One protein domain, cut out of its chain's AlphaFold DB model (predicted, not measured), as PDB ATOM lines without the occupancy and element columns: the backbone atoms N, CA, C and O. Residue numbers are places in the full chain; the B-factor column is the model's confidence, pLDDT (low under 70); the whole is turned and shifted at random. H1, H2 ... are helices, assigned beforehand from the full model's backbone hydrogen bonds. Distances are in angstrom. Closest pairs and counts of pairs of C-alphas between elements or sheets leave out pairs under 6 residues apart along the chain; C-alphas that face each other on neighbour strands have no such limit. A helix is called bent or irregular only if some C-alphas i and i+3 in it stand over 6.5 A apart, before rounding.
ATOM      1  N   THR A  50      51.742 -35.044  29.030       88.88
ATOM      2  CA  THR A  50      52.261 -35.696  27.820       88.88
ATOM      3  C   THR A  50      52.017 -37.208  27.798       88.88
ATOM      4  O   THR A  50      52.048 -37.809  26.719       88.88
ATOM      5  N   ARG A  51      51.665 -37.831  28.931       93.81
ATOM      6  CA  ARG A  51      51.403 -39.279  29.034       93.81
ATOM      7  C   ARG A  51      50.032 -39.685  28.499       93.81
ATOM      8  O   ARG A  51      49.045 -38.960  28.583       93.81
ATOM      9  N   SER A  52      49.951 -40.906  27.982       96.00
ATOM     10  CA  SER A  52      48.691 -41.511  27.563       96.00
ATOM     11  C   SER A  52      47.954 -42.116  28.745       96.00
ATOM     12  O   SER A  52      48.478 -42.993  29.434       96.00
ATOM     13  N   THR A  53      46.693 -41.737  28.906       96.81
ATOM     14  CA  THR A  53      45.761 -42.437  29.789       96.81
ATOM     15  C   THR A  53      45.235 -43.713  29.122       96.81
ATOM     16  O   THR A  53      45.380 -43.918  27.913       96.81
ATOM     17  N   TRP A  54      44.564 -44.574  29.891       97.44
ATOM     18  CA  TRP A  54      43.838 -45.719  29.329       97.44
ATOM     19  C   TRP A  54      42.726 -45.300  28.369       97.44
ATOM     20  O   TRP A  54      42.522 -45.964  27.357       97.44
ATOM     21  N   SER A  55      42.057 -44.175  28.638       97.75
ATOM     22  CA  SER A  55      41.046 -43.630  27.730       97.75
ATOM     23  C   SER A  55      41.664 -43.224  26.392       97.75
ATOM     24  O   SER A  55      41.133 -43.598  25.348       97.75
ATOM     25  N   HIS A  56      42.829 -42.561  26.405       97.94
ATOM     26  CA  HIS A  56      43.543 -42.209  25.173       97.94
ATOM     27  C   HIS A  56      43.864 -43.459  24.347       97.94
ATOM     28  O   HIS A  56      43.611 -43.508  23.144       97.94
ATOM     29  N   ARG A  57      44.384 -44.500  25.008       98.31
ATOM     30  CA  ARG A  57      44.742 -45.775  24.370       98.31
ATOM     31  C   ARG A  57      43.517 -46.491  23.798       98.31
ATOM     32  O   ARG A  57      43.594 -46.996  22.684       98.31
ATOM     33  N   ALA A  58      42.398 -46.499  24.520       98.38
ATOM     34  CA  ALA A  58      41.152 -47.111  24.065       98.38
ATOM     35  C   ALA A  58      40.586 -46.407  22.822       98.38
ATOM     36  O   ALA A  58      40.235 -47.075  21.849       98.38
ATOM     37  N   TRP A  59      40.551 -45.072  22.815       98.56
ATOM     38  CA  TRP A  59      40.103 -44.305  21.650       98.56
ATOM     39  C   TRP A  59      41.025 -44.487  20.450       98.56
ATOM     40  O   TRP A  59      40.541 -44.746  19.352       98.56
ATOM     41  N   MET A  60      42.343 -44.434  20.663       98.25
ATOM     42  CA  MET A  60      43.317 -44.704  19.607       98.25
ATOM     43  C   MET A  60      43.118 -46.104  19.007       98.25
ATOM     44  O   MET A  60      43.026 -46.235  17.789       98.25
ATOM     45  N   ALA A  61      43.012 -47.139  19.846       98.38
ATOM     46  CA  ALA A  61      42.796 -48.509  19.387       98.38
ATOM     47  C   ALA A  61      41.482 -48.649  18.605       98.38
ATOM     48  O   ALA A  61      41.467 -49.267  17.545       98.38
ATOM     49  N   THR A  62      40.402 -48.027  19.085       98.62
ATOM     50  CA  THR A  62      39.091 -48.053  18.417       98.62
ATOM     51  C   THR A  62      39.147 -47.376  17.046       98.62
ATOM     52  O   THR A  62      38.662 -47.943  16.066       98.62
ATOM     53  N   GLY A  63      39.789 -46.207  16.944       98.56
ATOM     54  CA  GLY A  63      40.001 -45.516  15.669       98.56
ATOM     55  C   GLY A  63      40.816 -46.356  14.686       98.56
ATOM     56  O   GLY A  63      40.389 -46.552  13.550       98.56
ATOM     57  N   CYS A  64      41.928 -46.945  15.141       98.62
ATOM     58  CA  CYS A  64      42.748 -47.837  14.317       98.62
ATOM     59  C   CYS A  64      41.960 -49.057  13.821       98.62
ATOM     60  O   CYS A  64      42.032 -49.387  12.642       98.62
ATOM     61  N   VAL A  65      41.194 -49.718  14.695       98.75
ATOM     62  CA  VAL A  65      40.371 -50.876  14.310       98.75
ATOM     63  C   VAL A  65      39.316 -50.478  13.278       98.75
ATOM     64  O   VAL A  65      39.159 -51.184  12.288       98.75
ATOM     65  N   THR A  66      38.651 -49.336  13.465       98.75
ATOM     66  CA  THR A  66      37.659 -48.813  12.508       98.75
ATOM     67  C   THR A  66      38.301 -48.588  11.131       98.75
ATOM     68  O   THR A  66      37.824 -49.098  10.123       98.75
ATOM     69  N   LEU A  67      39.460 -47.921  11.075       98.50
ATOM     70  CA  LEU A  67      40.188 -47.713   9.816       98.50
ATOM     71  C   LEU A  67      40.622 -49.022   9.150       98.50
ATOM     72  O   LEU A  67      40.504 -49.161   7.932       98.50
ATOM     73  N   LEU A  68      41.120 -49.982   9.934       98.69
ATOM     74  CA  LEU A  68      41.547 -51.280   9.416       98.69
ATOM     75  C   LEU A  68      40.373 -52.063   8.825       98.69
ATOM     76  O   LEU A  68      40.541 -52.675   7.773       98.69
ATOM     77  N   ILE A  69      39.196 -52.015   9.454       98.69
ATOM     78  CA  ILE A  69      37.978 -52.625   8.909       98.69
ATOM     79  C   ILE A  69      37.608 -51.953   7.582       98.69
ATOM     80  O   ILE A  69      37.467 -52.658   6.582       98.69
ATOM     81  N   CYS A  70      37.544 -50.620   7.533       98.69
ATOM     82  CA  CYS A  70      37.204 -49.872   6.318       98.69
ATOM     83  C   CYS A  70      38.141 -50.203   5.145       98.69
ATOM     84  O   CYS A  70      37.695 -50.519   4.036       98.69
ATOM     85  N   LEU A  71      39.455 -50.186   5.389       98.44
ATOM     86  CA  LEU A  71      40.463 -50.504   4.377       98.44
ATOM     87  C   LEU A  71      40.416 -51.982   3.967       98.44
ATOM     88  O   LEU A  71      40.501 -52.287   2.777       98.44
ATOM     89  N   ALA A  72      40.217 -52.902   4.913       98.44
ATOM     90  CA  ALA A  72      40.065 -54.321   4.606       98.44
ATOM     91  C   ALA A  72      38.821 -54.582   3.746       98.44
ATOM     92  O   ALA A  72      38.920 -55.297   2.748       98.44
ATOM     93  N   LYS A  73      37.675 -53.961   4.064       98.44
ATOM     94  CA  LYS A  73      36.461 -54.042   3.234       98.44
ATOM     95  C   LYS A  73      36.720 -53.513   1.822       98.44
ATOM     96  O   LYS A  73      36.297 -54.152   0.859       98.44
ATOM     97  N   SER A  74      37.444 -52.398   1.683       98.50
ATOM     98  CA  SER A  74      37.837 -51.870   0.370       98.50
ATOM     99  C   SER A  74      38.670 -52.878  -0.427       98.50
ATOM    100  O   SER A  74      38.316 -53.207  -1.559       98.50
ATOM    101  N   ILE A  75      39.728 -53.429   0.177       98.06
ATOM    102  CA  ILE A  75      40.637 -54.377  -0.484       98.06
ATOM    103  C   ILE A  75      39.897 -55.663  -0.870       98.06
ATOM    104  O   ILE A  75      39.985 -56.102  -2.016       98.06
ATOM    105  N   ILE A  76      39.136 -56.249   0.058       98.06
ATOM    106  CA  ILE A  76      38.382 -57.488  -0.179       98.06
ATOM    107  C   ILE A  76      37.303 -57.263  -1.244       98.06
ATOM    108  O   ILE A  76      37.162 -58.074  -2.158       98.06
ATOM    109  N   GLY A  77      36.566 -56.152  -1.177       97.81
ATOM    110  CA  GLY A  77      35.548 -55.813  -2.172       97.81
ATOM    111  C   GLY A  77      36.140 -55.608  -3.570       97.81
ATOM    112  O   GLY A  77      35.574 -56.085  -4.557       97.81
ATOM    113  N   ALA A  78      37.306 -54.962  -3.658       97.38
ATOM    114  CA  ALA A  78      38.031 -54.779  -4.912       97.38
ATOM    115  C   ALA A  78      38.531 -56.108  -5.487       97.38
ATOM    116  O   ALA A  78      38.411 -56.333  -6.694       97.38
ATOM    117  N   ALA A  79      39.035 -56.989  -4.619       96.56
ATOM    118  CA  ALA A  79      39.502 -58.318  -4.980       96.56
ATOM    119  C   ALA A  79      38.370 -59.185  -5.539       96.56
ATOM    120  O   ALA A  79      38.481 -59.703  -6.649       96.56
ATOM    121  N   ASN A  80      37.259 -59.273  -4.804       96.69
ATOM    122  CA  ASN A  80      36.093 -60.075  -5.174       96.69
ATOM    123  C   ASN A  80      35.421 -59.583  -6.461       96.69
ATOM    124  O   ASN A  80      34.829 -60.373  -7.189       96.69
ATOM    125  N   SER A  81      35.511 -58.281  -6.740       96.00
ATOM    126  CA  SER A  81      34.909 -57.667  -7.928       96.00
ATOM    127  C   SER A  81      35.900 -57.503  -9.088       96.00
ATOM    128  O   SER A  81      35.525 -56.981 -10.133       96.00
ATOM    129  N   HIS A  82      37.163 -57.917  -8.923       94.50
ATOM    130  CA  HIS A  82      38.248 -57.754  -9.900       94.50
ATOM    131  C   HIS A  82      38.504 -56.297 -10.359       94.50
ATOM    132  O   HIS A  82      39.001 -56.066 -11.460       94.50
ATOM    133  N   ILE A  83      38.221 -55.302  -9.509       93.81
ATOM    134  CA  ILE A  83      38.342 -53.859  -9.818       93.81
ATOM    135  C   ILE A  83      39.516 -53.183  -9.103       93.81
ATOM    136  O   ILE A  83      39.423 -52.027  -8.706       93.81
ATOM    137  N   TRP A  84      40.637 -53.880  -8.944       88.69
ATOM    138  CA  TRP A  84      41.806 -53.443  -8.164       88.69
ATOM    139  C   TRP A  84      42.253 -51.991  -8.387       88.69
ATOM    140  O   TRP A  84      42.670 -51.333  -7.442       88.69
ATOM    141  N   LEU A  85      42.146 -51.473  -9.614       91.00
ATOM    142  CA  LEU A  85      42.558 -50.105  -9.944       91.00
ATOM    143  C   LEU A  85      41.547 -49.032  -9.515       91.00
ATOM    144  O   LEU A  85      41.935 -47.885  -9.300       91.00
ATOM    145  N   GLN A  86      40.262 -49.376  -9.392       93.06
ATOM    146  CA  GLN A  86      39.215 -48.387  -9.132       93.06
ATOM    147  C   GLN A  86      39.347 -47.719  -7.760       93.06
ATOM    148  O   GLN A  86      39.248 -46.498  -7.733       93.06
ATOM    149  N   PRO A  87      39.625 -48.422  -6.643       94.94
ATOM    150  CA  PRO A  87      39.834 -47.768  -5.352       94.94
ATOM    151  C   PRO A  87      41.152 -46.998  -5.249       94.94
ATOM    152  O   PRO A  87      41.250 -46.107  -4.408       94.94
ATOM    153  N   ILE A  88      42.156 -47.301  -6.084       95.69
ATOM    154  CA  ILE A  88      43.479 -46.658  -6.008       95.69
ATOM    155  C   ILE A  88      43.369 -45.165  -6.311       95.69
ATOM    156  O   ILE A  88      43.862 -44.352  -5.532       95.69
ATOM    157  N   LEU A  89      42.700 -44.787  -7.407       95.81
ATOM    158  CA  LEU A  89      42.595 -43.373  -7.789       95.81
ATOM    159  C   LEU A  89      41.887 -42.533  -6.709       95.81
ATOM    160  O   LEU A  89      42.456 -41.525  -6.290       95.81
ATOM    161  N   PRO A  90      40.718 -42.927  -6.170       97.25
ATOM    162  CA  PRO A  90      40.090 -42.196  -5.076       97.25
ATOM    163  C   PRO A  90      40.883 -42.266  -3.778       97.25
ATOM    164  O   PRO A  90      40.894 -41.287  -3.051       97.25
ATOM    165  N   SER A  91      41.615 -43.343  -3.498       98.12
ATOM    166  CA  SER A  91      42.525 -43.373  -2.344       98.12
ATOM    167  C   SER A  91      43.614 -42.298  -2.449       98.12
ATOM    168  O   SER A  91      43.863 -41.581  -1.482       98.12
ATOM    169  N   LEU A  92      44.213 -42.118  -3.633       97.94
ATOM    170  CA  LEU A  92      45.191 -41.051  -3.883       97.94
ATOM    171  C   LEU A  92      44.569 -39.659  -3.736       97.94
ATOM    172  O   LEU A  92      45.166 -38.777  -3.124       97.94
ATOM    173  N   ILE A  93      43.351 -39.467  -4.248       97.81
ATOM    174  CA  ILE A  93      42.602 -38.220  -4.048       97.81
ATOM    175  C   ILE A  93      42.328 -38.002  -2.552       97.81
ATOM    176  O   ILE A  93      42.496 -36.892  -2.062       97.81
ATOM    177  N   GLY A  94      41.957 -39.052  -1.816       98.19
ATOM    178  CA  GLY A  94      41.733 -39.006  -0.373       98.19
ATOM    179  C   GLY A  94      42.972 -38.546   0.392       98.19
ATOM    180  O   GLY A  94      42.856 -37.687   1.257       98.19
ATOM    181  N   TYR A  95      44.156 -39.043   0.025       97.75
ATOM    182  CA  TYR A  95      45.431 -38.567   0.569       97.75
ATOM    183  C   TYR A  95      45.661 -37.070   0.299       97.75
ATOM    184  O   TYR A  95      45.873 -36.306   1.240       97.75
ATOM    185  N   LEU A  96      45.567 -36.638  -0.965       98.25
ATOM    186  CA  LEU A  96      45.816 -35.243  -1.355       98.25
ATOM    187  C   LEU A  96      44.842 -34.272  -0.687       98.25
ATOM    188  O   LEU A  96      45.230 -33.198  -0.228       98.25
ATOM    189  N   LEU A  97      43.564 -34.645  -0.638       98.06
ATOM    190  CA  LEU A  97      42.564 -33.805  -0.006       98.06
ATOM    191  C   LEU A  97      42.756 -33.795   1.521       98.06
ATOM    192  O   LEU A  97      42.504 -32.755   2.124       98.06
ATOM    193  N   ALA A  98      43.187 -34.895   2.154       97.31
ATOM    194  CA  ALA A  98      43.421 -34.928   3.599       97.31
ATOM    195  C   ALA A  98      44.544 -33.967   4.003       97.31
ATOM    196  O   ALA A  98      44.389 -33.227   4.975       97.31
ATOM    197  N   ASP A  99      45.624 -33.926   3.222       94.50
ATOM    198  CA  ASP A  99      46.710 -32.959   3.390       94.50
ATOM    199  C   ASP A  99      46.185 -31.517   3.272       94.50
ATOM    200  O   ASP A  99      46.244 -30.755   4.241       94.50
ATOM    201  N   LEU A 100      45.518 -31.192   2.157       96.06
ATOM    202  CA  LEU A 100      44.930 -29.868   1.920       96.06
ATOM    203  C   LEU A 100      43.953 -29.442   3.027       96.06
ATOM    204  O   LEU A 100      43.987 -28.303   3.494       96.06
ATOM    205  N   ALA A 101      43.060 -30.340   3.442       95.19
ATOM    206  CA  ALA A 101      42.057 -30.051   4.458       95.19
ATOM    207  C   ALA A 101      42.681 -29.876   5.843       95.19
ATOM    208  O   ALA A 101      42.243 -29.000   6.588       95.19
ATOM    209  N   SER A 102      43.706 -30.664   6.177       92.69
ATOM    210  CA  SER A 102      44.437 -30.508   7.435       92.69
ATOM    211  C   SER A 102      45.176 -29.169   7.497       92.69
ATOM    212  O   SER A 102      45.070 -28.479   8.510       92.69
ATOM    213  N   GLY A 103      45.802 -28.736   6.395       92.69
ATOM    214  CA  GLY A 103      46.437 -27.421   6.290       92.69
ATOM    215  C   GLY A 103      45.431 -26.270   6.376       92.69
ATOM    216  O   GLY A 103      45.622 -25.336   7.149       92.69
ATOM    217  N   LEU A 104      44.303 -26.355   5.658       96.12
ATOM    218  CA  LEU A 104      43.245 -25.340   5.742       96.12
ATOM    219  C   LEU A 104      42.657 -25.241   7.156       96.12
ATOM    220  O   LEU A 104      42.382 -24.142   7.646       96.12
ATOM    221  N   TYR A 105      42.460 -26.386   7.810       93.44
ATOM    222  CA  TYR A 105      41.976 -26.445   9.182       93.44
ATOM    223  C   TYR A 105      42.968 -25.799  10.152       93.44
ATOM    224  O   TYR A 105      42.564 -24.964  10.963       93.44
ATOM    225  N   HIS A 106      44.253 -26.140  10.028       91.62
ATOM    226  CA  HIS A 106      45.335 -25.575  10.831       91.62
ATOM    227  C   HIS A 106      45.429 -24.052  10.641       91.62
ATOM    228  O   HIS A 106      45.302 -23.301  11.610       91.62
ATOM    229  N   TRP A 107      45.484 -23.571   9.399       94.38
ATOM    230  CA  TRP A 107      45.429 -22.135   9.108       94.38
ATOM    231  C   TRP A 107      44.214 -21.457   9.767       94.38
ATOM    232  O   TRP A 107      44.328 -20.372  10.346       94.38
ATOM    233  N   GLY A 108      43.045 -22.100   9.721       94.56
ATOM    234  CA  GLY A 108      41.814 -21.576  10.306       94.56
ATOM    235  C   GLY A 108      41.899 -21.371  11.823       94.56
ATOM    236  O   GLY A 108      41.600 -20.282  12.320       94.56
ATOM    237  N   ILE A 109      42.320 -22.394  12.568       93.12
ATOM    238  CA  ILE A 109      42.426 -22.317  14.036       93.12
ATOM    239  C   ILE A 109      43.543 -21.370  14.493       93.12
ATOM    240  O   ILE A 109      43.419 -20.722  15.537       93.12
ATOM    241  N   ASP A 110      44.581 -21.192  13.679       92.50
ATOM    242  CA  ASP A 110      45.658 -20.251  13.974       92.50
ATOM    243  C   ASP A 110      45.223 -18.796  13.802       92.50
ATOM    244  O   ASP A 110      45.578 -17.954  14.628       92.50
ATOM    245  N   ASN A 111      44.379 -18.498  12.813       94.12
ATOM    246  CA  ASN A 111      44.036 -17.119  12.453       94.12
ATOM    247  C   ASN A 111      42.705 -16.621  13.036       94.12
ATOM    248  O   ASN A 111      42.533 -15.414  13.218       94.12
ATOM    249  N   TYR A 112      41.764 -17.514  13.360       94.94
ATOM    250  CA  TYR A 112      40.407 -17.125  13.760       94.94
ATOM    251  C   TYR A 112      40.009 -17.636  15.149       94.94
ATOM    252  O   TYR A 112      40.489 -18.656  15.634       94.94
ATOM    253  N   GLY A 113      39.116 -16.904  15.820       93.88
ATOM    254  CA  GLY A 113      38.596 -17.268  17.140       93.88
ATOM    255  C   GLY A 113      39.586 -17.091  18.300       93.88
ATOM    256  O   GLY A 113      40.651 -16.482  18.166       93.88
ATOM    257  N   SER A 114      39.209 -17.602  19.468       94.31
ATOM    258  CA  SER A 114      39.966 -17.535  20.722       94.31
ATOM    259  C   SER A 114      39.660 -18.749  21.609       94.31
ATOM    260  O   SER A 114      38.831 -19.586  21.258       94.31
ATOM    261  N   ALA A 115      40.257 -18.810  22.803       94.19
ATOM    262  CA  ALA A 115      39.957 -19.829  23.813       94.19
ATOM    263  C   ALA A 115      38.463 -19.920  24.203       94.19
ATOM    264  O   ALA A 115      38.026 -20.936  24.738       94.19
ATOM    265  N   THR A 116      37.668 -18.879  23.931       96.31
ATOM    266  CA  THR A 116      36.227 -18.837  24.223       96.31
ATOM    267  C   THR A 116      35.351 -19.210  23.026       96.31
ATOM    268  O   THR A 116      34.127 -19.165  23.143       96.31
ATOM    269  N   THR A 117      35.933 -19.555  21.871       96.00
ATOM    270  CA  THR A 117      35.165 -20.027  20.712       96.00
ATOM    271  C   THR A 117      34.376 -21.285  21.098       96.00
ATOM    272  O   THR A 117      34.976 -22.239  21.600       96.00
ATOM    273  N   PRO A 118      33.054 -21.342  20.856       94.31
ATOM    274  CA  PRO A 118      32.269 -22.539  21.137       94.31
ATOM    275  C   PRO A 118      32.847 -23.765  20.425       94.31
ATOM    276  O   PRO A 118      33.190 -23.688  19.247       94.31
ATOM    277  N   PHE A 119      32.942 -24.887  21.144       90.25
ATOM    278  CA  PHE A 119      33.475 -26.184  20.690       90.25
ATOM    279  C   PHE A 119      34.977 -26.210  20.347       90.25
ATOM    280  O   PHE A 119      35.661 -27.148  20.745       90.25
ATOM    281  N   PHE A 120      35.510 -25.181  19.683       92.00
ATOM    282  CA  PHE A 120      36.893 -25.137  19.189       92.00
ATOM    283  C   PHE A 120      37.862 -24.364  20.088       92.00
ATOM    284  O   PHE A 120      39.067 -24.437  19.879       92.00
ATOM    285  N   GLY A 121      37.375 -23.626  21.086       93.62
ATOM    286  CA  GLY A 121      38.203 -22.755  21.924       93.62
ATOM    287  C   GLY A 121      39.400 -23.455  22.579       93.62
ATOM    288  O   GLY A 121      40.528 -22.993  22.395       93.62
ATOM    289  N   PRO A 122      39.211 -24.603  23.259       92.12
ATOM    290  CA  PRO A 122      40.324 -25.369  23.817       92.12
ATOM    291  C   PRO A 122      41.346 -25.813  22.764       92.12
ATOM    292  O   PRO A 122      42.545 -25.819  23.030       92.12
ATOM    293  N   GLN A 123      40.884 -26.155  21.560       91.75
ATOM    294  CA  GLN A 123      41.755 -26.571  20.468       91.75
ATOM    295  C   GLN A 123      42.542 -25.389  19.893       91.75
ATOM    296  O   GLN A 123      43.746 -25.512  19.710       91.75
ATOM    297  N   ILE A 124      41.902 -24.236  19.687       94.19
ATOM    298  CA  ILE A 124      42.563 -22.997  19.249       94.19
ATOM    299  C   ILE A 124      43.663 -22.596  20.240       94.19
ATOM    300  O   ILE A 124      44.782 -22.291  19.831       94.19
ATOM    301  N   GLU A 125      43.373 -22.632  21.544       93.25
ATOM    302  CA  GLU A 125      44.369 -22.318  22.574       93.25
ATOM    303  C   GLU A 125      45.526 -23.328  22.571       93.25
ATOM    304  O   GLU A 125      46.689 -22.934  22.640       93.25
ATOM    305  N   ALA A 126      45.233 -24.626  22.436       89.12
ATOM    306  CA  ALA A 126      46.260 -25.662  22.368       89.12
ATOM    307  C   ALA A 126      47.156 -25.531  21.124       89.12
ATOM    308  O   ALA A 126      48.371 -25.717  21.239       89.12
ATOM    309  N   PHE A 127      46.580 -25.199  19.961       89.75
ATOM    310  CA  PHE A 127      47.325 -25.017  18.713       89.75
ATOM    311  C   PHE A 127      48.225 -23.778  18.769       89.75
ATOM    312  O   PHE A 127      49.449 -23.870  18.702       89.75
ATOM    313  N   ARG A 128      47.663 -22.613  19.095       91.69
ATOM    314  CA  ARG A 128      48.467 -21.387  19.251       91.69
ATOM    315  C   ARG A 128      49.495 -21.486  20.378       91.69
ATOM    316  O   ARG A 128      50.573 -20.892  20.311       91.69
ATOM    317  N   GLY A 129      49.179 -22.234  21.434       88.19
ATOM    318  CA  GLY A 129      50.107 -22.537  22.516       88.19
ATOM    319  C   GLY A 129      51.337 -23.308  22.036       88.19
ATOM    320  O   GLY A 129      52.450 -22.986  22.462       88.19
ATOM    321  N   HIS A 130      51.178 -24.270  21.117       88.62
ATOM    322  CA  HIS A 130      52.310 -25.062  20.630       88.62
ATOM    323  C   HIS A 130      53.289 -24.247  19.786       88.62
ATOM    324  O   HIS A 130      54.474 -24.552  19.810       88.62
ATOM    325  N   HIS A 131      52.868 -23.184  19.090       89.44
ATOM    326  CA  HIS A 131      53.811 -22.333  18.343       89.44
ATOM    327  C   HIS A 131      54.837 -21.654  19.245       89.44
ATOM    328  O   HIS A 131      55.954 -21.373  18.818       89.44
ATOM    329  N   LYS A 132      54.485 -21.416  20.513       89.50
ATOM    330  CA  LYS A 132      55.420 -20.876  21.507       89.50
ATOM    331  C   LYS A 132      56.467 -21.913  21.916       89.50
ATOM    332  O   LYS A 132      57.586 -21.540  22.253       89.50
ATOM    333  N   LEU A 133      56.104 -23.199  21.920       88.31
ATOM    334  CA  LEU A 133      56.940 -24.321  22.362       88.31
ATOM    335  C   LEU A 133      56.760 -25.546  21.437       88.31
ATOM    336  O   LEU A 133      56.198 -26.564  21.863       88.31
ATOM    337  N   PRO A 134      57.252 -25.489  20.182       86.62
ATOM    338  CA  PRO A 134      56.932 -26.482  19.149       86.62
ATOM    339  C   PRO A 134      57.446 -27.883  19.483       86.62
ATOM    340  O   PRO A 134      56.802 -28.881  19.190       86.62
ATOM    341  N   SER A 135      58.568 -27.985  20.198       86.88
ATOM    342  CA  SER A 135      59.157 -29.268  20.593       86.88
ATOM    343  C   SER A 135      58.347 -30.043  21.640       86.88
ATOM    344  O   SER A 135      58.670 -31.191  21.933       86.88
ATOM    345  N   THR A 136      57.294 -29.461  22.222       86.94
ATOM    346  CA  THR A 136      56.459 -30.164  23.212       86.94
ATOM    347  C   THR A 136      55.633 -31.285  22.588       86.94
ATOM    348  O   THR A 136      55.397 -32.301  23.244       86.94
ATOM    349  N   ILE A 137      55.248 -31.160  21.313       89.06
ATOM    350  CA  ILE A 137      54.465 -32.189  20.621       89.06
ATOM    351  C   ILE A 137      55.251 -33.498  20.456       89.06
ATOM    352  O   ILE A 137      54.668 -34.574  20.539       89.06
ATOM    353  N   THR A 138      56.581 -33.426  20.321       90.75
ATOM    354  CA  THR A 138      57.444 -34.609  20.147       90.75
ATOM    355  C   THR A 138      57.566 -35.448  21.418       90.75
ATOM    356  O   THR A 138      57.971 -36.607  21.366       90.75
ATOM    357  N   ARG A 139      57.197 -34.874  22.570       89.94
ATOM    358  CA  ARG A 139      57.221 -35.534  23.880       89.94
ATOM    359  C   ARG A 139      55.881 -36.163  24.252       89.94
ATOM    360  O   ARG A 139      55.822 -36.911  25.225       89.94
ATOM    361  N   ARG A 140      54.806 -35.865  23.512       92.00
ATOM    362  CA  ARG A 140      53.491 -36.474  23.743       92.00
ATOM    363  C   ARG A 140      53.515 -37.924  23.292       92.00
ATOM    364  O   ARG A 140      53.902 -38.236  22.170       92.00
ATOM    365  N   GLU A 141      53.056 -38.816  24.158       95.25
ATOM    366  CA  GLU A 141      52.871 -40.209  23.775       95.25
ATOM    367  C   GLU A 141      51.802 -40.335  22.676       95.25
ATOM    368  O   GLU A 141      50.802 -39.616  22.677       95.25
ATOM    369  N   LEU A 142      51.986 -41.299  21.770       95.62
ATOM    370  CA  LEU A 142      51.174 -41.484  20.561       95.62
ATOM    371  C   LEU A 142      49.658 -41.454  20.818       95.62
ATOM    372  O   LEU A 142      48.929 -40.728  20.149       95.62
ATOM    373  N   ALA A 143      49.169 -42.202  21.811       97.19
ATOM    374  CA  ALA A 143      47.737 -42.245  22.092       97.19
ATOM    375  C   ALA A 143      47.221 -40.906  22.636       97.19
ATOM    376  O   ALA A 143      46.145 -40.465  22.249       97.19
ATOM    377  N   ASN A 144      47.993 -40.219  23.482       96.00
ATOM    378  CA  ASN A 144      47.655 -38.862  23.909       96.00
ATOM    379  C   ASN A 144      47.602 -37.892  22.718       96.00
ATOM    380  O   ASN A 144      46.670 -37.107  22.609       96.00
ATOM    381  N   ASN A 145      48.538 -38.003  21.776       95.31
ATOM    382  CA  ASN A 145      48.568 -37.134  20.602       95.31
ATOM    383  C   ASN A 145      47.390 -37.376  19.635       95.31
ATOM    384  O   ASN A 145      46.912 -36.435  19.009       95.31
ATOM    385  N   LEU A 146      46.916 -38.624  19.515       96.81
ATOM    386  CA  LEU A 146      45.975 -39.024  18.458       96.81
ATOM    387  C   LEU A 146      44.539 -39.318  18.915       96.81
ATOM    388  O   LEU A 146      43.658 -39.401  18.064       96.81
ATOM    389  N   HIS A 147      44.263 -39.504  20.210       97.31
ATOM    390  CA  HIS A 147      42.962 -40.024  20.669       97.31
ATOM    391  C   HIS A 147      41.743 -39.184  20.260       97.31
ATOM    392  O   HIS A 147      40.695 -39.753  19.965       97.31
ATOM    393  N   GLU A 148      41.865 -37.855  20.228       95.62
ATOM    394  CA  GLU A 148      40.779 -36.958  19.811       95.62
ATOM    395  C   GLU A 148      40.407 -37.162  18.337       95.62
ATOM    396  O   GLU A 148      39.235 -37.347  17.996       95.62
ATOM    397  N   LEU A 149      41.416 -37.235  17.466       96.81
ATOM    398  CA  LEU A 149      41.222 -37.533  16.049       96.81
ATOM    399  C   LEU A 149      40.761 -38.976  15.835       96.81
ATOM    400  O   LEU A 149      39.881 -39.215  15.017       96.81
ATOM    401  N   ALA A 150      41.288 -39.929  16.606       98.38
ATOM    402  CA  ALA A 150      40.858 -41.323  16.563       98.38
ATOM    403  C   ALA A 150      39.371 -41.463  16.910       98.38
ATOM    404  O   ALA A 150      38.643 -42.175  16.225       98.38
ATOM    405  N   ARG A 151      38.898 -40.729  17.925       98.19
ATOM    406  CA  ARG A 151      37.483 -40.657  18.299       98.19
ATOM    407  C   ARG A 151      36.632 -40.052  17.183       98.19
ATOM    408  O   ARG A 151      35.583 -40.608  16.857       98.19
ATOM    409  N   ALA A 152      37.073 -38.943  16.588       97.31
ATOM    410  CA  ALA A 152      36.380 -38.333  15.452       97.31
ATOM    411  C   ALA A 152      36.295 -39.299  14.256       97.31
ATOM    412  O   ALA A 152      35.227 -39.461  13.662       97.31
ATOM    413  N   VAL A 153      37.388 -40.000  13.949       98.25
ATOM    414  CA  VAL A 153      37.437 -41.028  12.904       98.25
ATOM    415  C   VAL A 153      36.517 -42.200  13.217       98.25
ATOM    416  O   VAL A 153      35.766 -42.607  12.338       98.25
ATOM    417  N   THR A 154      36.472 -42.695  14.456       98.38
ATOM    418  CA  THR A 154      35.511 -43.737  14.840       98.38
ATOM    419  C   THR A 154      34.082 -43.313  14.516       98.38
ATOM    420  O   THR A 154      33.367 -44.056  13.852       98.38
ATOM    421  N   PHE A 155      33.654 -42.116  14.923       98.44
ATOM    422  CA  PHE A 155      32.275 -41.683  14.677       98.44
ATOM    423  C   PHE A 155      31.967 -41.389  13.206       98.44
ATOM    424  O   PHE A 155      30.826 -41.564  12.783       98.44
ATOM    425  N   THR A 156      32.954 -40.947  12.430       97.81
ATOM    426  CA  THR A 156      32.753 -40.580  11.020       97.81
ATOM    427  C   THR A 156      32.882 -41.766  10.068       97.81
ATOM    428  O   THR A 156      32.140 -41.823   9.091       97.81
ATOM    429  N   VAL A 157      33.762 -42.732  10.355       98.62
ATOM    430  CA  VAL A 157      34.021 -43.901   9.496       98.62
ATOM    431  C   VAL A 157      33.107 -45.078   9.827       98.62
ATOM    432  O   VAL A 157      32.666 -45.762   8.907       98.62
ATOM    433  N   LEU A 158      32.732 -45.283  11.096       98.44
ATOM    434  CA  LEU A 158      31.881 -46.413  11.494       98.44
ATOM    435  C   LEU A 158      30.570 -46.523  10.681       98.44
ATOM    436  O   LEU A 158      30.216 -47.634  10.294       98.44
ATOM    437  N   PRO A 159      29.848 -45.434  10.345       98.56
ATOM    438  CA  PRO A 159      28.685 -45.537   9.465       98.56
ATOM    439  C   PRO A 159      29.013 -46.103   8.073       98.56
ATOM    440  O   PRO A 159      28.215 -46.856   7.521       98.56
ATOM    441  N   PHE A 160      30.183 -45.795   7.506       98.44
ATOM    442  CA  PHE A 160      30.609 -46.385   6.235       98.44
ATOM    443  C   PHE A 160      30.897 -47.879   6.389       98.44
ATOM    444  O   PHE A 160      30.463 -48.662   5.548       98.44
ATOM    445  N   ASP A 161      31.538 -48.291   7.483       98.06
ATOM    446  CA  ASP A 161      31.768 -49.714   7.762       98.06
ATOM    447  C   ASP A 161      30.461 -50.505   7.878       98.06
ATOM    448  O   ASP A 161      30.380 -51.640   7.400       98.06
ATOM    449  N   LEU A 162      29.433 -49.898   8.475       98.19
ATOM    450  CA  LEU A 162      28.139 -50.537   8.710       98.19
ATOM    451  C   LEU A 162      27.221 -50.545   7.481       98.19
ATOM    452  O   LEU A 162      26.430 -51.475   7.336       98.19
ATOM    453  N   PHE A 163      27.296 -49.526   6.621       98.12
ATOM    454  CA  PHE A 163      26.271 -49.293   5.593       98.12
ATOM    455  C   PHE A 163      26.805 -49.161   4.160       98.12
ATOM    456  O   PHE A 163      26.007 -49.044   3.230       98.12
ATOM    457  N   CYS A 164      28.123 -49.170   3.946       97.62
ATOM    458  CA  CYS A 164      28.730 -49.077   2.619       97.62
ATOM    459  C   CYS A 164      29.545 -50.333   2.297       97.62
ATOM    460  O   CYS A 164      30.434 -50.714   3.056       97.62
ATOM    461  N   ASP A 165      29.292 -50.925   1.129       96.50
ATOM    462  CA  ASP A 165      30.066 -52.053   0.589       96.50
ATOM    463  C   ASP A 165      30.772 -51.708  -0.731       96.50
ATOM    464  O   ASP A 165      31.374 -52.568  -1.369       96.50
ATOM    465  N   ASN A 166      30.726 -50.440  -1.159       98.00
ATOM    466  CA  ASN A 166      31.420 -50.002  -2.364       98.00
ATOM    467  C   ASN A 166      32.926 -49.843  -2.070       98.00
ATOM    468  O   ASN A 166      33.305 -48.911  -1.351       98.00
ATOM    469  N   PRO A 167      33.807 -50.684  -2.648       97.75
ATOM    470  CA  PRO A 167      35.226 -50.675  -2.304       97.75
ATOM    471  C   PRO A 167      35.927 -49.373  -2.697       97.75
ATOM    472  O   PRO A 167      36.885 -48.974  -2.039       97.75
ATOM    473  N   THR A 168      35.437 -48.674  -3.720       98.06
ATOM    474  CA  THR A 168      35.990 -47.400  -4.181       98.06
ATOM    475  C   THR A 168      35.734 -46.282  -3.169       98.06
ATOM    476  O   THR A 168      36.649 -45.530  -2.837       98.06
ATOM    477  N   ILE A 169      34.512 -46.207  -2.627       98.31
ATOM    478  CA  ILE A 169      34.156 -45.241  -1.573       98.31
ATOM    479  C   ILE A 169      34.924 -45.559  -0.291       98.31
ATOM    480  O   ILE A 169      35.513 -44.664   0.306       98.31
ATOM    481  N   LEU A 170      34.960 -46.832   0.110       98.50
ATOM    482  CA  LEU A 170      35.675 -47.270   1.311       98.50
ATOM    483  C   LEU A 170      37.187 -47.010   1.219       98.50
ATOM    484  O   LEU A 170      37.800 -46.648   2.218       98.50
ATOM    485  N   GLY A 171      37.781 -47.140   0.028       98.38
ATOM    486  CA  GLY A 171      39.189 -46.805  -0.207       98.38
ATOM    487  C   GLY A 171      39.460 -45.314  -0.010       98.38
ATOM    488  O   GLY A 171      40.334 -44.945   0.774       98.38
ATOM    489  N   PHE A 172      38.645 -44.454  -0.637       98.62
ATOM    490  CA  PHE A 172      38.705 -43.003  -0.431       98.62
ATOM    491  C   PHE A 172      38.559 -42.633   1.052       98.62
ATOM    492  O   PHE A 172      39.431 -41.963   1.602       98.62
ATOM    493  N   VAL A 173      37.483 -43.092   1.703       98.62
ATOM    494  CA  VAL A 173      37.164 -42.756   3.102       98.62
ATOM    495  C   VAL A 173      38.245 -43.266   4.049       98.62
ATOM    496  O   VAL A 173      38.664 -42.524   4.938       98.62
ATOM    497  N   GLY A 174      38.714 -44.500   3.854       98.62
ATOM    498  CA  GLY A 174      39.743 -45.112   4.688       98.62
ATOM    499  C   GLY A 174      41.074 -44.371   4.602       98.62
ATOM    500  O   GLY A 174      41.660 -44.057   5.638       98.62
ATOM    501  N   VAL A 175      41.534 -44.031   3.393       98.69
ATOM    502  CA  VAL A 175      42.802 -43.305   3.218       98.69
ATOM    503  C   VAL A 175      42.694 -41.858   3.691       98.69
ATOM    504  O   VAL A 175      43.531 -41.434   4.487       98.69
ATOM    505  N   TRP A 176      41.648 -41.125   3.295       98.56
ATOM    506  CA  TRP A 176      41.392 -39.765   3.790       98.56
ATOM    507  C   TRP A 176      41.396 -39.724   5.325       98.56
ATOM    508  O   TRP A 176      42.139 -38.957   5.938       98.56
ATOM    509  N   SER A 177      40.604 -40.593   5.959       98.56
ATOM    510  CA  SER A 177      40.438 -40.589   7.416       98.56
ATOM    511  C   SER A 177      41.702 -41.065   8.129       98.56
ATOM    512  O   SER A 177      42.015 -40.568   9.209       98.56
ATOM    513  N   GLY A 178      42.460 -41.981   7.519       98.38
ATOM    514  CA  GLY A 178      43.768 -42.401   8.013       98.38
ATOM    515  C   GLY A 178      44.753 -41.237   8.073       98.38
ATOM    516  O   GLY A 178      45.312 -40.964   9.135       98.38
ATOM    517  N   PHE A 179      44.917 -40.493   6.980       98.12
ATOM    518  CA  PHE A 179      45.820 -39.337   6.969       98.12
ATOM    519  C   PHE A 179      45.354 -38.219   7.908       98.12
ATOM    520  O   PHE A 179      46.182 -37.657   8.624       98.12
ATOM    521  N   VAL A 180      44.044 -37.966   8.010       97.44
ATOM    522  CA  VAL A 180      43.504 -37.038   9.018       97.44
ATOM    523  C   VAL A 180      43.848 -37.506  10.433       97.44
ATOM    524  O   VAL A 180      44.354 -36.709  11.220       97.44
ATOM    525  N   MET A 181      43.640 -38.787  10.763       98.00
ATOM    526  CA  MET A 181      43.916 -39.327  12.100       98.00
ATOM    527  C   MET A 181      45.389 -39.224  12.485       98.00
ATOM    528  O   MET A 181      45.692 -38.869  13.621       98.00
ATOM    529  N   PHE A 182      46.299 -39.541  11.563       97.06
ATOM    530  CA  PHE A 182      47.738 -39.570  11.837       97.06
ATOM    531  C   PHE A 182      48.451 -38.231  11.584       97.06
ATOM    532  O   PHE A 182      49.637 -38.118  11.901       97.06
ATOM    533  N   SER A 183      47.743 -37.203  11.102       94.81
ATOM    534  CA  SER A 183      48.284 -35.864  10.811       94.81
ATOM    535  C   SER A 183      49.112 -35.278  11.962       94.81
ATOM    536  O   SER A 183      50.257 -34.881  11.762       94.81
ATOM    537  N   GLN A 184      48.603 -35.325  13.198       93.00
ATOM    538  CA  GLN A 184      49.306 -34.806  14.380       93.00
ATOM    539  C   GLN A 184      50.606 -35.558  14.687       93.00
ATOM    540  O   GLN A 184      51.537 -34.980  15.248       93.00
ATOM    541  N   GLN A 185      50.687 -36.848  14.351       94.94
ATOM    542  CA  GLN A 185      51.911 -37.624  14.546       94.94
ATOM    543  C   GLN A 185      52.945 -37.314  13.462       94.94
ATOM    544  O   GLN A 185      54.128 -37.194  13.777       94.94
ATOM    545  N   ILE A 186      52.498 -37.131  12.220       93.06
ATOM    546  CA  ILE A 186      53.351 -36.685  11.112       93.06
ATOM    547  C   ILE A 186      53.908 -35.288  11.420       93.06
ATOM    548  O   ILE A 186      55.114 -35.065  11.319       93.06
ATOM    549  N   HIS A 187      53.063 -34.378  11.906       91.75
ATOM    550  CA  HIS A 187      53.477 -33.051  12.353       91.75
ATOM    551  C   HIS A 187      54.489 -33.119  13.509       91.75
ATOM    552  O   HIS A 187      55.502 -32.420  13.504       91.75
ATOM    553  N   ALA A 188      54.286 -34.025  14.472       91.25
ATOM    554  CA  ALA A 188      55.256 -34.235  15.540       91.25
ATOM    555  C   ALA A 188      56.618 -34.722  15.020       91.25
ATOM    556  O   ALA A 188      57.651 -34.302  15.536       91.25
ATOM    557  N   TRP A 189      56.645 -35.567  13.987       91.44
ATOM    558  CA  TRP A 189      57.900 -35.987  13.359       91.44
ATOM    559  C   TRP A 189      58.620 -34.841  12.647       91.44
ATOM    560  O   TRP A 189      59.844 -34.788  12.717       91.44
ATOM    561  N   ALA A 190      57.894 -33.886  12.057       88.88
ATOM    562  CA  ALA A 190      58.494 -32.698  11.440       88.88
ATOM    563  C   ALA A 190      59.196 -31.778  12.459       88.88
ATOM    564  O   ALA A 190      60.166 -31.100  12.126       88.88
ATOM    565  N   HIS A 191      58.749 -31.789  13.719       87.56
ATOM    566  CA  HIS A 191      59.426 -31.113  14.831       87.56
ATOM    567  C   HIS A 191      60.515 -31.959  15.509       87.56
ATOM    568  O   HIS A 191      61.190 -31.478  16.426       87.56
ATOM    569  N   GLY A 192      60.687 -33.219  15.100       79.12
ATOM    570  CA  GLY A 192      61.722 -34.107  15.612       79.12
ATOM    571  C   GLY A 192      63.117 -33.673  15.167       79.12
ATOM    572  O   GLY A 192      63.331 -33.225  14.045       79.12
ATOM    573  N   THR A 193      64.107 -33.826  16.045       70.69
ATOM    574  CA  THR A 193      65.517 -33.697  15.634       70.69
ATOM    575  C   THR A 193      65.979 -34.980  14.931       70.69
ATOM    576  O   THR A 193      65.454 -36.054  15.222       70.69
TER     577      THR A 193
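AT A GLANCE: This is residues 50 to 193 of the 222 residues of the protein "fatty acid desaturase 4, chloroplastic-like" of Ziziphus jujuba (UniProt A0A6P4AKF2). Long helices H1 and H2 spread from the link of residues 81 to 87 like the limbs of a V, and the hairpin of H5 and H6 fills the space between them, with H6 in the middle. At the wide end, short H3 crosses the end of H2, and short H4 sits by the end of H6. The printed part has 144 residues with six named helices, H1 to H6 in order along the chain, and no named strand; the class is all helix. It is compact, with a radius of gyration of the C-alphas of 16.6 A and spans of 51 by 35 by 32 A.

HOW THE PARTS SIT: H1, residues 54 to 80, and H5, residues 142 to 163, touch at a steep tilt of 41 degrees, the same way, their closest C-alphas, those of Gly 63 and Ala 150, 4.4 A apart. With H6, residues 167 to 190, they form a bundle, three long helices grouped together. H6 is the hub, touching four helices. With residues 167 to 178 alone it touches H1, opposite ways at a steep tilt of 38 degrees; C-alphas 74 and 167 are closest, 3.9 A apart. H5 and H6 are a helical hairpin at a shallow tilt of 7 degrees, closest at C-alphas 149 and 181, 5.1 A. H2, residues 88 to 111, touches H6 the same way at a steep tilt of 43 degrees, closest at C-alphas 94 and 176, 4.2 A. H2 is apart from H1 and H5. H3, residues 121 to 132, is about perpendicular to H2 at 85 degrees and touches its residues 109 to 110 alone, closest at C-alphas 109 and 124, 5.3 A. H4, residues 134 to 139, and H6 only just touch, with 3 pairs of C-alphas within 8 A, those of Thr 138 and Ala 188 closest at 5.1 A. Every O i to N i+4 pair is within hydrogen-bond range in H1 and H2, against 6 of 8 in H3, 14 of 18 in H5, 18 of 20 in H6 and 0 of 2 in H4, where 3 of 3 O i to N i+3 pairs are.

IN THESE COORDINATES: H1 begins at C-alpha 54 (43.838, -45.719, 29.329) and is 38.2 A long; H2 is 34.8 A, H5 30.1 A and H6 32.5 A, ending at C-alpha 190 (58.494, -32.698, 11.440). H5 and H6 are irregular: C-alphas 145 and 148 are 7.8 A apart, and C-alphas 181 and 184 are 7.4 A apart.

THE WHOLE: The two C-alphas farthest apart, those of His 82 and Thr 116, are 51.8 A apart. The printed part has no cut, and no link is long. The mean pLDDT of the printed part is 95.1, and no printed residue is under 70.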